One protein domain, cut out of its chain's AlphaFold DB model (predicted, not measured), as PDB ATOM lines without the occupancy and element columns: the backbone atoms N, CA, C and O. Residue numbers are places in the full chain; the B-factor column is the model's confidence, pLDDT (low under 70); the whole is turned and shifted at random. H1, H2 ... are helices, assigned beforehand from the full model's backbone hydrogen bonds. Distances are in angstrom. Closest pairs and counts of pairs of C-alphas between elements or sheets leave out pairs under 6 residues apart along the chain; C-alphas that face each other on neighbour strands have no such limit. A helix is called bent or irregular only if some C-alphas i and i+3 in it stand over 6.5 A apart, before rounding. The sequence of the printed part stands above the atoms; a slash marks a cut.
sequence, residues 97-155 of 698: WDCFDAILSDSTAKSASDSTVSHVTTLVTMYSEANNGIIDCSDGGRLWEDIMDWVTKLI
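What this domain is: This is residues 97 to 155 of the 698 residues of an uncharacterized protein of Acidimicrobiaceae bacterium (UniProt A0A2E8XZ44). Two helices, H2 and H3, cross one over the other as an X, and the short helix H1 fills one opening of the X, where it packs on a part of H2 and on the first residues of H3. Residues 131 to 139 lead from the end of H2 to the start of H3, and residues 106 to 113 lead from H1 to H2. The printed part has 59 residues with three named helices, H1, H2 and H3 in that order, and no named strand; the class is all helix. It is compact, with a radius of gyration of the C-alphas of 10.7 A, and spans 28 by 24 by 16 A.

How they stand to each other: Start at H1, residues 97 to 105, and look on to H2, residues 114 to 130. The two touch, and their closest C-alphas are those of Phe 100 and Thr 121, 6.6 A apart. Here H2 touches with residues 120 to 124 alone. Their lines stand at a steep tilt of 50 degrees, and they run opposite ways. Then look at H3, residues 140 to 154, which touches H1 with residues 140 to 144 alone. The closest C-alphas of these two are those of Ile 103 and Gly 140, 4.1 A apart, and their lines are about perpendicular, at 77 degrees. H2 and H3 also touch, through residues 123 to 127 of H2 and 147 to 150 of H3 alone. Their closest C-alphas, those of Tyr 127 and Ile 147, are 6.3 A apart. They run the same way at a steep tilt of 69 degrees, only just short of about perpendicular. The helix packing is mostly crossed, with none of the three pairs at a shallow tilt. Along the backbone, every O i to N i+4 pair is within hydrogen-bond range in H1 and H3, and 12 of 13 are in H2.

Where its parts are: Find C-alpha 97 at (134.374, 148.437, 156.443); from there H1 runs to Ser 105. Next find C-alpha 114 at (134.736, 148.079, 172.631), where H2, the longest helix with 17 residues, begins; it runs 25.1 A to Ala 130. H3 begins at Gly 140 and runs 20.9 A to Leu 154, whose C-alpha is at (113.769, 137.381, 162.257). No helix is bent.

The domain as a whole: The two C-alphas farthest apart are those of Ser 111 and Asn 132, at 30.1 A. The printed part has no cut, and both links, H1 to H2 with 8 residues and H2 to H3 with 9, are short. The mean pLDDT of the printed part is 73.6, and you will find values under 70 at residues 107 to 119 and 151 to 155 of this predicted model.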
ATOM      1  N   TRP A  97     133.746 147.432 155.586       79.12
ATOM      2  CA  TRP A  97     134.374 148.437 156.443       79.12
ATOM      3  C   TRP A  97     133.803 149.847 156.256       79.12
ATOM      4  O   TRP A  97     133.639 150.559 157.242       79.12
ATOM      5  N   ASP A  98     133.419 150.229 155.035       82.69
ATOM      6  CA  ASP A  98     132.787 151.532 154.779       82.69
ATOM      7  C   ASP A  98     131.409 151.620 155.458       82.69
ATOM      8  O   ASP A  98     131.013 152.670 155.962       82.69
ATOM      9  N   CYS A  99     130.688 150.498 155.508       81.62
ATOM     10  CA  CYS A  99     129.395 150.367 156.182       81.62
ATOM     11  C   CYS A  99     129.524 150.453 157.700       81.62
ATOM     12  O   CYS A  99     128.749 151.143 158.363       81.62
ATOM     13  N   PHE A 100     130.539 149.788 158.240       82.19
ATOM     14  CA  PHE A 100     130.875 149.851 159.652       82.19
ATOM     15  C   PHE A 100     131.253 151.278 160.088       82.19
ATOM     16  O   PHE A 100     130.685 151.806 161.048       82.19
ATOM     17  N   ASP A 101     132.137 151.941 159.338       81.56
ATOM     18  CA  ASP A 101     132.543 153.323 159.607       81.56
ATOM     19  C   ASP A 101     131.362 154.295 159.486       81.56
ATOM     20  O   ASP A 101     131.239 155.220 160.294       81.56
ATOM     21  N   ALA A 102     130.454 154.073 158.528       82.94
ATOM     22  CA  ALA A 102     129.237 154.867 158.388       82.94
ATOM     23  C   ALA A 102     128.353 154.779 159.644       82.94
ATOM     24  O   ALA A 102     127.949 155.824 160.161       82.94
ATOM     25  N   ILE A 103     128.122 153.574 160.182       80.12
ATOM     26  CA  ILE A 103     127.333 153.360 161.410       80.12
ATOM     27  C   ILE A 103     128.006 154.023 162.618       80.12
ATOM     28  O   ILE A 103     127.357 154.769 163.350       80.12
ATOM     29  N   LEU A 104     129.315 153.826 162.813       79.38
ATOM     30  CA  LEU A 104     130.043 154.433 163.937       79.38
ATOM     31  C   LEU A 104     130.171 155.960 163.835       79.38
ATOM     32  O   LEU A 104     130.324 156.658 164.844       79.38
ATOM     33  N   SER A 105     130.148 156.502 162.617       78.50
ATOM     34  CA  SER A 105     130.215 157.943 162.396       78.50
ATOM     35  C   SER A 105     128.920 158.664 162.796       78.50
ATOM     36  O   SER A 105     128.975 159.866 163.106       78.50
ATOM     37  N   ASP A 106     127.793 157.947 162.881       79.88
ATOM     38  CA  ASP A 106     126.519 158.486 163.348       79.88
ATOM     39  C   ASP A 106     126.489 158.648 164.883       79.88
ATOM     40  O   ASP A 106     127.070 157.899 165.668       79.88
ATOM     41  N   SER A 107     125.835 159.715 165.329       48.56
ATOM     42  CA  SER A 107     125.749 160.170 166.717       48.56
ATOM     43  C   SER A 107     125.047 159.203 167.674       48.56
ATOM     44  O   SER A 107     125.287 159.292 168.877       48.56
ATOM     45  N   THR A 108     124.236 158.275 167.166       55.25
ATOM     46  CA  THR A 108     123.549 157.236 167.951       55.25
ATOM     47  C   THR A 108     124.472 156.084 168.365       55.25
ATOM     48  O   THR A 108     124.238 155.491 169.414       55.25
ATOM     49  N   ALA A 109     125.557 155.814 167.626       53.81
ATOM     50  CA  ALA A 109     126.517 154.736 167.915       53.81
ATOM     51  C   ALA A 109     127.758 155.192 168.714       53.81
ATOM     52  O   ALA A 109     128.519 154.378 169.233       53.81
ATOM     53  N   LYS A 110     127.979 156.507 168.858       52.97
ATOM     54  CA  LYS A 110     129.212 157.084 169.435       52.97
ATOM     55  C   LYS A 110     129.416 156.895 170.943       52.97
ATOM     56  O   LYS A 110     130.484 157.245 171.444       52.97
ATOM     57  N   SER A 111     128.433 156.384 171.682       51.59
ATOM     58  CA  SER A 111     128.548 156.125 173.128       51.59
ATOM     59  C   SER A 111     128.937 154.685 173.477       51.59
ATOM     60  O   SER A 111     128.847 154.299 174.640       51.59
ATOM     61  N   ALA A 112     129.321 153.887 172.488       51.44
ATOM     62  CA  ALA A 112     129.422 152.447 172.626       51.44
ATOM     63  C   ALA A 112     130.814 151.967 173.096       51.44
ATOM     64  O   ALA A 112     131.832 152.565 172.750       51.44
ATOM     65  N   SER A 113     130.861 150.913 173.918       59.41
ATOM     66  CA  SER A 113     132.105 150.291 174.403       59.41
ATOM     67  C   SER A 113     132.759 149.408 173.333       59.41
ATOM     68  O   SER A 113     132.123 149.055 172.344       59.41
ATOM     69  N   ASP A 114     134.009 148.981 173.550       49.44
ATOM     70  CA  ASP A 114     134.736 148.079 172.631       49.44
ATOM     71  C   ASP A 114     133.968 146.771 172.332       49.44
ATOM     72  O   ASP A 114     134.061 146.230 171.231       49.44
ATOM     73  N   SER A 115     133.144 146.287 173.271       47.44
ATOM     74  CA  SER A 115     132.229 145.157 173.040       47.44
ATOM     75  C   SER A 115     131.171 145.458 171.976       47.44
ATOM     76  O   SER A 115     130.886 144.624 171.121       47.44
ATOM     77  N   THR A 116     130.629 146.674 171.954       62.75
ATOM     78  CA  THR A 116     129.607 147.072 170.985       62.75
ATOM     79  C   THR A 116     130.169 147.167 169.570       62.75
ATOM     80  O   THR A 116     129.460 146.866 168.618       62.75
ATOM     81  N   VAL A 117     131.449 147.517 169.415       61.91
ATOM     82  CA  VAL A 117     132.136 147.512 168.112       61.91
ATOM     83  C   VAL A 117     132.167 146.105 167.508       61.91
ATOM     84  O   VAL A 117     131.836 145.930 166.332       61.91
ATOM     85  N   SER A 118     132.494 145.092 168.315       60.09
ATOM     86  CA  SER A 118     132.450 143.696 167.868       60.09
ATOM     87  C   SER A 118     131.032 143.291 167.453       60.09
ATOM     88  O   SER A 118     130.852 142.670 166.410       60.09
ATOM     89  N   HIS A 119     130.018 143.696 168.221       63.03
ATOM     90  CA  HIS A 119     128.624 143.312 167.964       63.03
ATOM     91  C   HIS A 119     128.054 143.984 166.710       63.03
ATOM     92  O   HIS A 119     127.394 143.331 165.903       63.03
ATOM     93  N   VAL A 120     128.358 145.268 166.491       73.38
ATOM     94  CA  VAL A 120     127.966 145.983 165.267       73.38
ATOM     95  C   VAL A 120     128.588 145.314 164.040       73.38
ATOM     96  O   VAL A 120     127.908 145.141 163.033       73.38
ATOM     97  N   THR A 121     129.844 144.866 164.130       73.12
ATOM     98  CA  THR A 121     130.524 144.170 163.023       73.12
ATOM     99  C   THR A 121     129.829 142.852 162.669       73.12
ATOM    100  O   THR A 121     129.570 142.582 161.492       73.12
ATOM    101  N   THR A 122     129.473 142.051 163.678       73.69
ATOM    102  CA  THR A 122     128.755 140.784 163.482       73.69
ATOM    103  C   THR A 122     127.381 141.015 162.854       73.69
ATOM    104  O   THR A 122     127.054 140.380 161.853       73.69
ATOM    105  N   LEU A 123     126.606 141.975 163.368       77.88
ATOM    106  CA  LEU A 123     125.265 142.274 162.855       77.88
ATOM    107  C   LEU A 123     125.285 142.768 161.405       77.88
ATOM    108  O   LEU A 123     124.469 142.327 160.599       77.88
ATOM    109  N   VAL A 124     126.237 143.635 161.046       80.12
ATOM    110  CA  VAL A 124     126.401 144.109 159.661       80.12
ATOM    111  C   VAL A 124     126.778 142.953 158.730       80.12
ATOM    112  O   VAL A 124     126.269 142.885 157.615       80.12
ATOM    113  N   THR A 125     127.624 142.024 159.185       77.06
ATOM    114  CA  THR A 125     128.034 140.852 158.393       77.06
ATOM    115  C   THR A 125     126.848 139.926 158.130       77.06
ATOM    116  O   THR A 125     126.561 139.619 156.975       77.06
ATOM    117  N   MET A 126     126.091 139.573 159.171       76.12
ATOM    118  CA  MET A 126     124.907 138.718 159.040       76.12
ATOM    119  C   MET A 126     123.817 139.369 158.176       76.12
ATOM    120  O   MET A 126     123.221 138.717 157.317       76.12
ATOM    121  N   TYR A 127     123.577 140.671 158.362       84.69
ATOM    122  CA  TYR A 127     122.640 141.425 157.532       84.69
ATOM    123  C   TYR A 127     123.089 141.459 156.063       84.69
ATOM    124  O   TYR A 127     122.257 141.344 155.161       84.69
ATOM    125  N   SER A 128     124.397 141.570 155.811       83.75
ATOM    126  CA  SER A 128     124.983 141.518 154.465       83.75
ATOM    127  C   SER A 128     124.700 140.191 153.785       83.75
ATOM    128  O   SER A 128     124.168 140.165 152.676       83.75
ATOM    129  N   GLU A 129     125.000 139.086 154.464       77.31
ATOM    130  CA  GLU A 129     124.794 137.733 153.950       77.31
ATOM    131  C   GLU A 129     123.320 137.479 153.624       77.31
ATOM    132  O   GLU A 129     122.996 137.031 152.523       77.31
ATOM    133  N   ALA A 130     122.411 137.878 154.518       76.50
ATOM    134  CA  ALA A 130     120.970 137.743 154.305       76.50
ATOM    135  C   ALA A 130     120.434 138.575 153.127       76.50
ATOM    136  O   ALA A 130     119.389 138.248 152.562       76.50
ATOM    137  N   ASN A 131     121.152 139.628 152.732       79.62
ATOM    138  CA  ASN A 131     120.820 140.486 151.597       79.62
ATOM    139  C   ASN A 131     121.757 140.263 150.393       79.62
ATOM    140  O   ASN A 131     121.898 141.144 149.541       79.62
ATOM    141  N   ASN A 132     122.377 139.078 150.281       83.62
ATOM    142  CA  ASN A 132     123.273 138.691 149.180       83.62
ATOM    143  C   ASN A 132     124.430 139.685 148.941       83.62
ATOM    144  O   ASN A 132     124.807 139.955 147.799       83.62
ATOM    145  N   GLY A 133     124.973 140.267 150.009       77.38
ATOM    146  CA  GLY A 133     126.070 141.233 149.959       77.38
ATOM    147  C   GLY A 133     125.673 142.641 149.504       77.38
ATOM    148  O   GLY A 133     126.551 143.478 149.291       77.38
ATOM    149  N   ILE A 134     124.377 142.923 149.315       80.56
ATOM    150  CA  ILE A 134     123.885 144.230 148.869       80.56
ATOM    151  C   ILE A 134     123.427 145.036 150.088       80.56
ATOM    152  O   ILE A 134     122.321 144.846 150.585       80.56
ATOM    153  N   ILE A 135     124.267 145.971 150.534       84.25
ATOM    154  CA  ILE A 135     123.948 146.917 151.609       84.25
ATOM    155  C   ILE A 135     124.138 148.356 151.103       84.25
ATOM    156  O   ILE A 135     125.147 148.667 150.467       84.25
ATOM    157  N   ASP A 136     123.178 149.243 151.390       87.88
ATOM    158  CA  ASP A 136     123.341 150.689 151.200       87.88
ATOM    159  C   ASP A 136     123.992 151.316 152.438       87.88
ATOM    160  O   ASP A 136     123.380 151.448 153.493       87.88
ATOM    161  N   CYS A 137     125.251 151.713 152.286       91.50
ATOM    162  CA  CYS A 137     126.074 152.258 153.363       91.50
ATOM    163  C   CYS A 137     126.200 153.784 153.296       91.50
ATOM    164  O   CYS A 137     127.020 154.377 153.995       91.50
ATOM    165  N   SER A 138     125.413 154.435 152.432       88.94
ATOM    166  CA  SER A 138     125.457 155.889 152.250       88.94
ATOM    167  C   SER A 138     124.872 156.673 153.430       88.94
ATOM    168  O   SER A 138     125.165 157.862 153.576       88.94
ATOM    169  N   ASP A 139     124.089 156.006 154.279       89.50
ATOM    170  CA  ASP A 139     123.451 156.557 155.471       89.50
ATOM    171  C   ASP A 139     123.537 155.532 156.614       89.50
ATOM    172  O   ASP A 139     122.769 154.574 156.670       89.50
ATOM    173  N   GLY A 140     124.513 155.718 157.510       86.19
ATOM    174  CA  GLY A 140     124.760 154.804 158.629       86.19
ATOM    175  C   GLY A 140     123.587 154.697 159.606       86.19
ATOM    176  O   GLY A 140     123.344 153.618 160.142       86.19
ATOM    177  N   GLY A 141     122.826 155.779 159.798       83.50
ATOM    178  CA  GLY A 141     121.638 155.783 160.649       83.50
ATOM    179  C   GLY A 141     120.514 154.948 160.046       83.50
ATOM    180  O   GLY A 141     119.932 154.108 160.730       83.50
ATOM    181  N   ARG A 142     120.266 155.106 158.741       84.81
ATOM    182  CA  ARG A 142     119.281 154.290 158.019       84.81
ATOM    183  C   ARG A 142     119.690 152.821 157.931       84.81
ATOM    184  O   ARG A 142     118.850 151.952 158.130       84.81
ATOM    185  N   LEU A 143     120.972 152.544 157.688       87.38
ATOM    186  CA  LEU A 143     121.499 151.181 157.705       87.38
ATOM    187  C   LEU A 143     121.283 150.521 159.074       87.38
ATOM    188  O   LEU A 143     120.867 149.369 159.147       87.38
ATOM    189  N   TRP A 144     121.516 151.252 160.165       87.00
ATOM    190  CA  TRP A 144     121.242 150.751 161.509       87.00
ATOM    191  C   TRP A 144     119.748 150.473 161.737       87.00
ATOM    192  O   TRP A 144     119.401 149.429 162.284       87.00
ATOM    193  N   GLU A 145     118.856 151.358 161.283       80.75
ATOM    194  CA  GLU A 145     117.405 151.125 161.337       80.75
ATOM    195  C   GLU A 145     116.989 149.878 160.542       80.75
ATOM    196  O   GLU A 145     116.217 149.067 161.052       80.75
ATOM    197  N   ASP A 146     117.539 149.684 159.342       81.44
ATOM    198  CA  ASP A 146     117.247 148.533 158.483       81.44
ATOM    199  C   ASP A 146     117.785 147.214 159.081       81.44
ATOM    200  O   ASP A 146     117.102 146.186 159.021       81.44
ATOM    201  N   ILE A 147     118.968 147.232 159.714       81.50
ATOM    202  CA  ILE A 147     119.513 146.088 160.466       81.50
ATOM    203  C   ILE A 147     118.595 145.748 161.641       81.50
ATOM    204  O   ILE A 147     118.233 144.588 161.818       81.50
ATOM    205  N   MET A 148     118.171 146.740 162.427       79.44
ATOM    206  CA  MET A 148     117.311 146.506 163.592       79.44
ATOM    207  C   MET A 148     115.898 146.055 163.193       79.44
ATOM    208  O   MET A 148     115.319 145.189 163.850       79.44
ATOM    209  N   ASP A 149     115.343 146.572 162.096       76.56
ATOM    210  CA  ASP A 149     114.078 146.103 161.511       76.56
ATOM    211  C   ASP A 149     114.192 144.655 160.990       76.56
ATOM    212  O   ASP A 149     113.287 143.840 161.170       76.56
ATOM    213  N   TRP A 150     115.332 144.281 160.407       83.19
ATOM    214  CA  TRP A 150     115.601 142.903 159.993       83.19
ATOM    215  C   TRP A 150     115.770 141.948 161.183       83.19
ATOM    216  O   TRP A 150     115.121 140.901 161.211       83.19
ATOM    217  N   VAL A 151     116.544 142.334 162.204       68.38
ATOM    218  CA  VAL A 151     116.699 141.569 163.456       68.38
ATOM    219  C   VAL A 151     115.343 141.379 164.144       68.38
ATOM    220  O   VAL A 151     114.998 140.270 164.547       68.38
ATOM    221  N   THR A 152     114.526 142.429 164.241       58.78
ATOM    222  CA  THR A 152     113.189 142.342 164.863       58.78
ATOM    223  C   THR A 152     112.222 141.453 164.077       58.78
ATOM    224  O   THR A 152     111.384 140.789 164.685       58.78
ATOM    225  N   LYS A 153     112.343 141.374 162.744       62.50
ATOM    226  CA  LYS A 153     111.523 140.484 161.900       62.50
ATOM    227  C   LYS A 153     111.960 139.021 161.926       62.50
ATOM    228  O   LYS A 153     111.116 138.150 161.730       62.50
ATOM    229  N   LEU A 154     113.245 138.747 162.145       53.12
ATOM    230  CA  LEU A 154     113.769 137.381 162.257       53.12
ATOM    231  C   LEU A 154     113.414 136.717 163.589       53.12
ATOM    232  O   LEU A 154     113.293 135.496 163.667       53.12
ATOM    233  N   ILE A 155     113.244 137.515 164.640       46.09
ATOM    234  CA  ILE A 155     113.221 137.028 166.016       46.09
ATOM    235  C   ILE A 155     111.783 137.044 166.544       46.09
ATOM    236  O   ILE A 155     111.384 137.889 167.340       46.09
TER     237      ILE A 155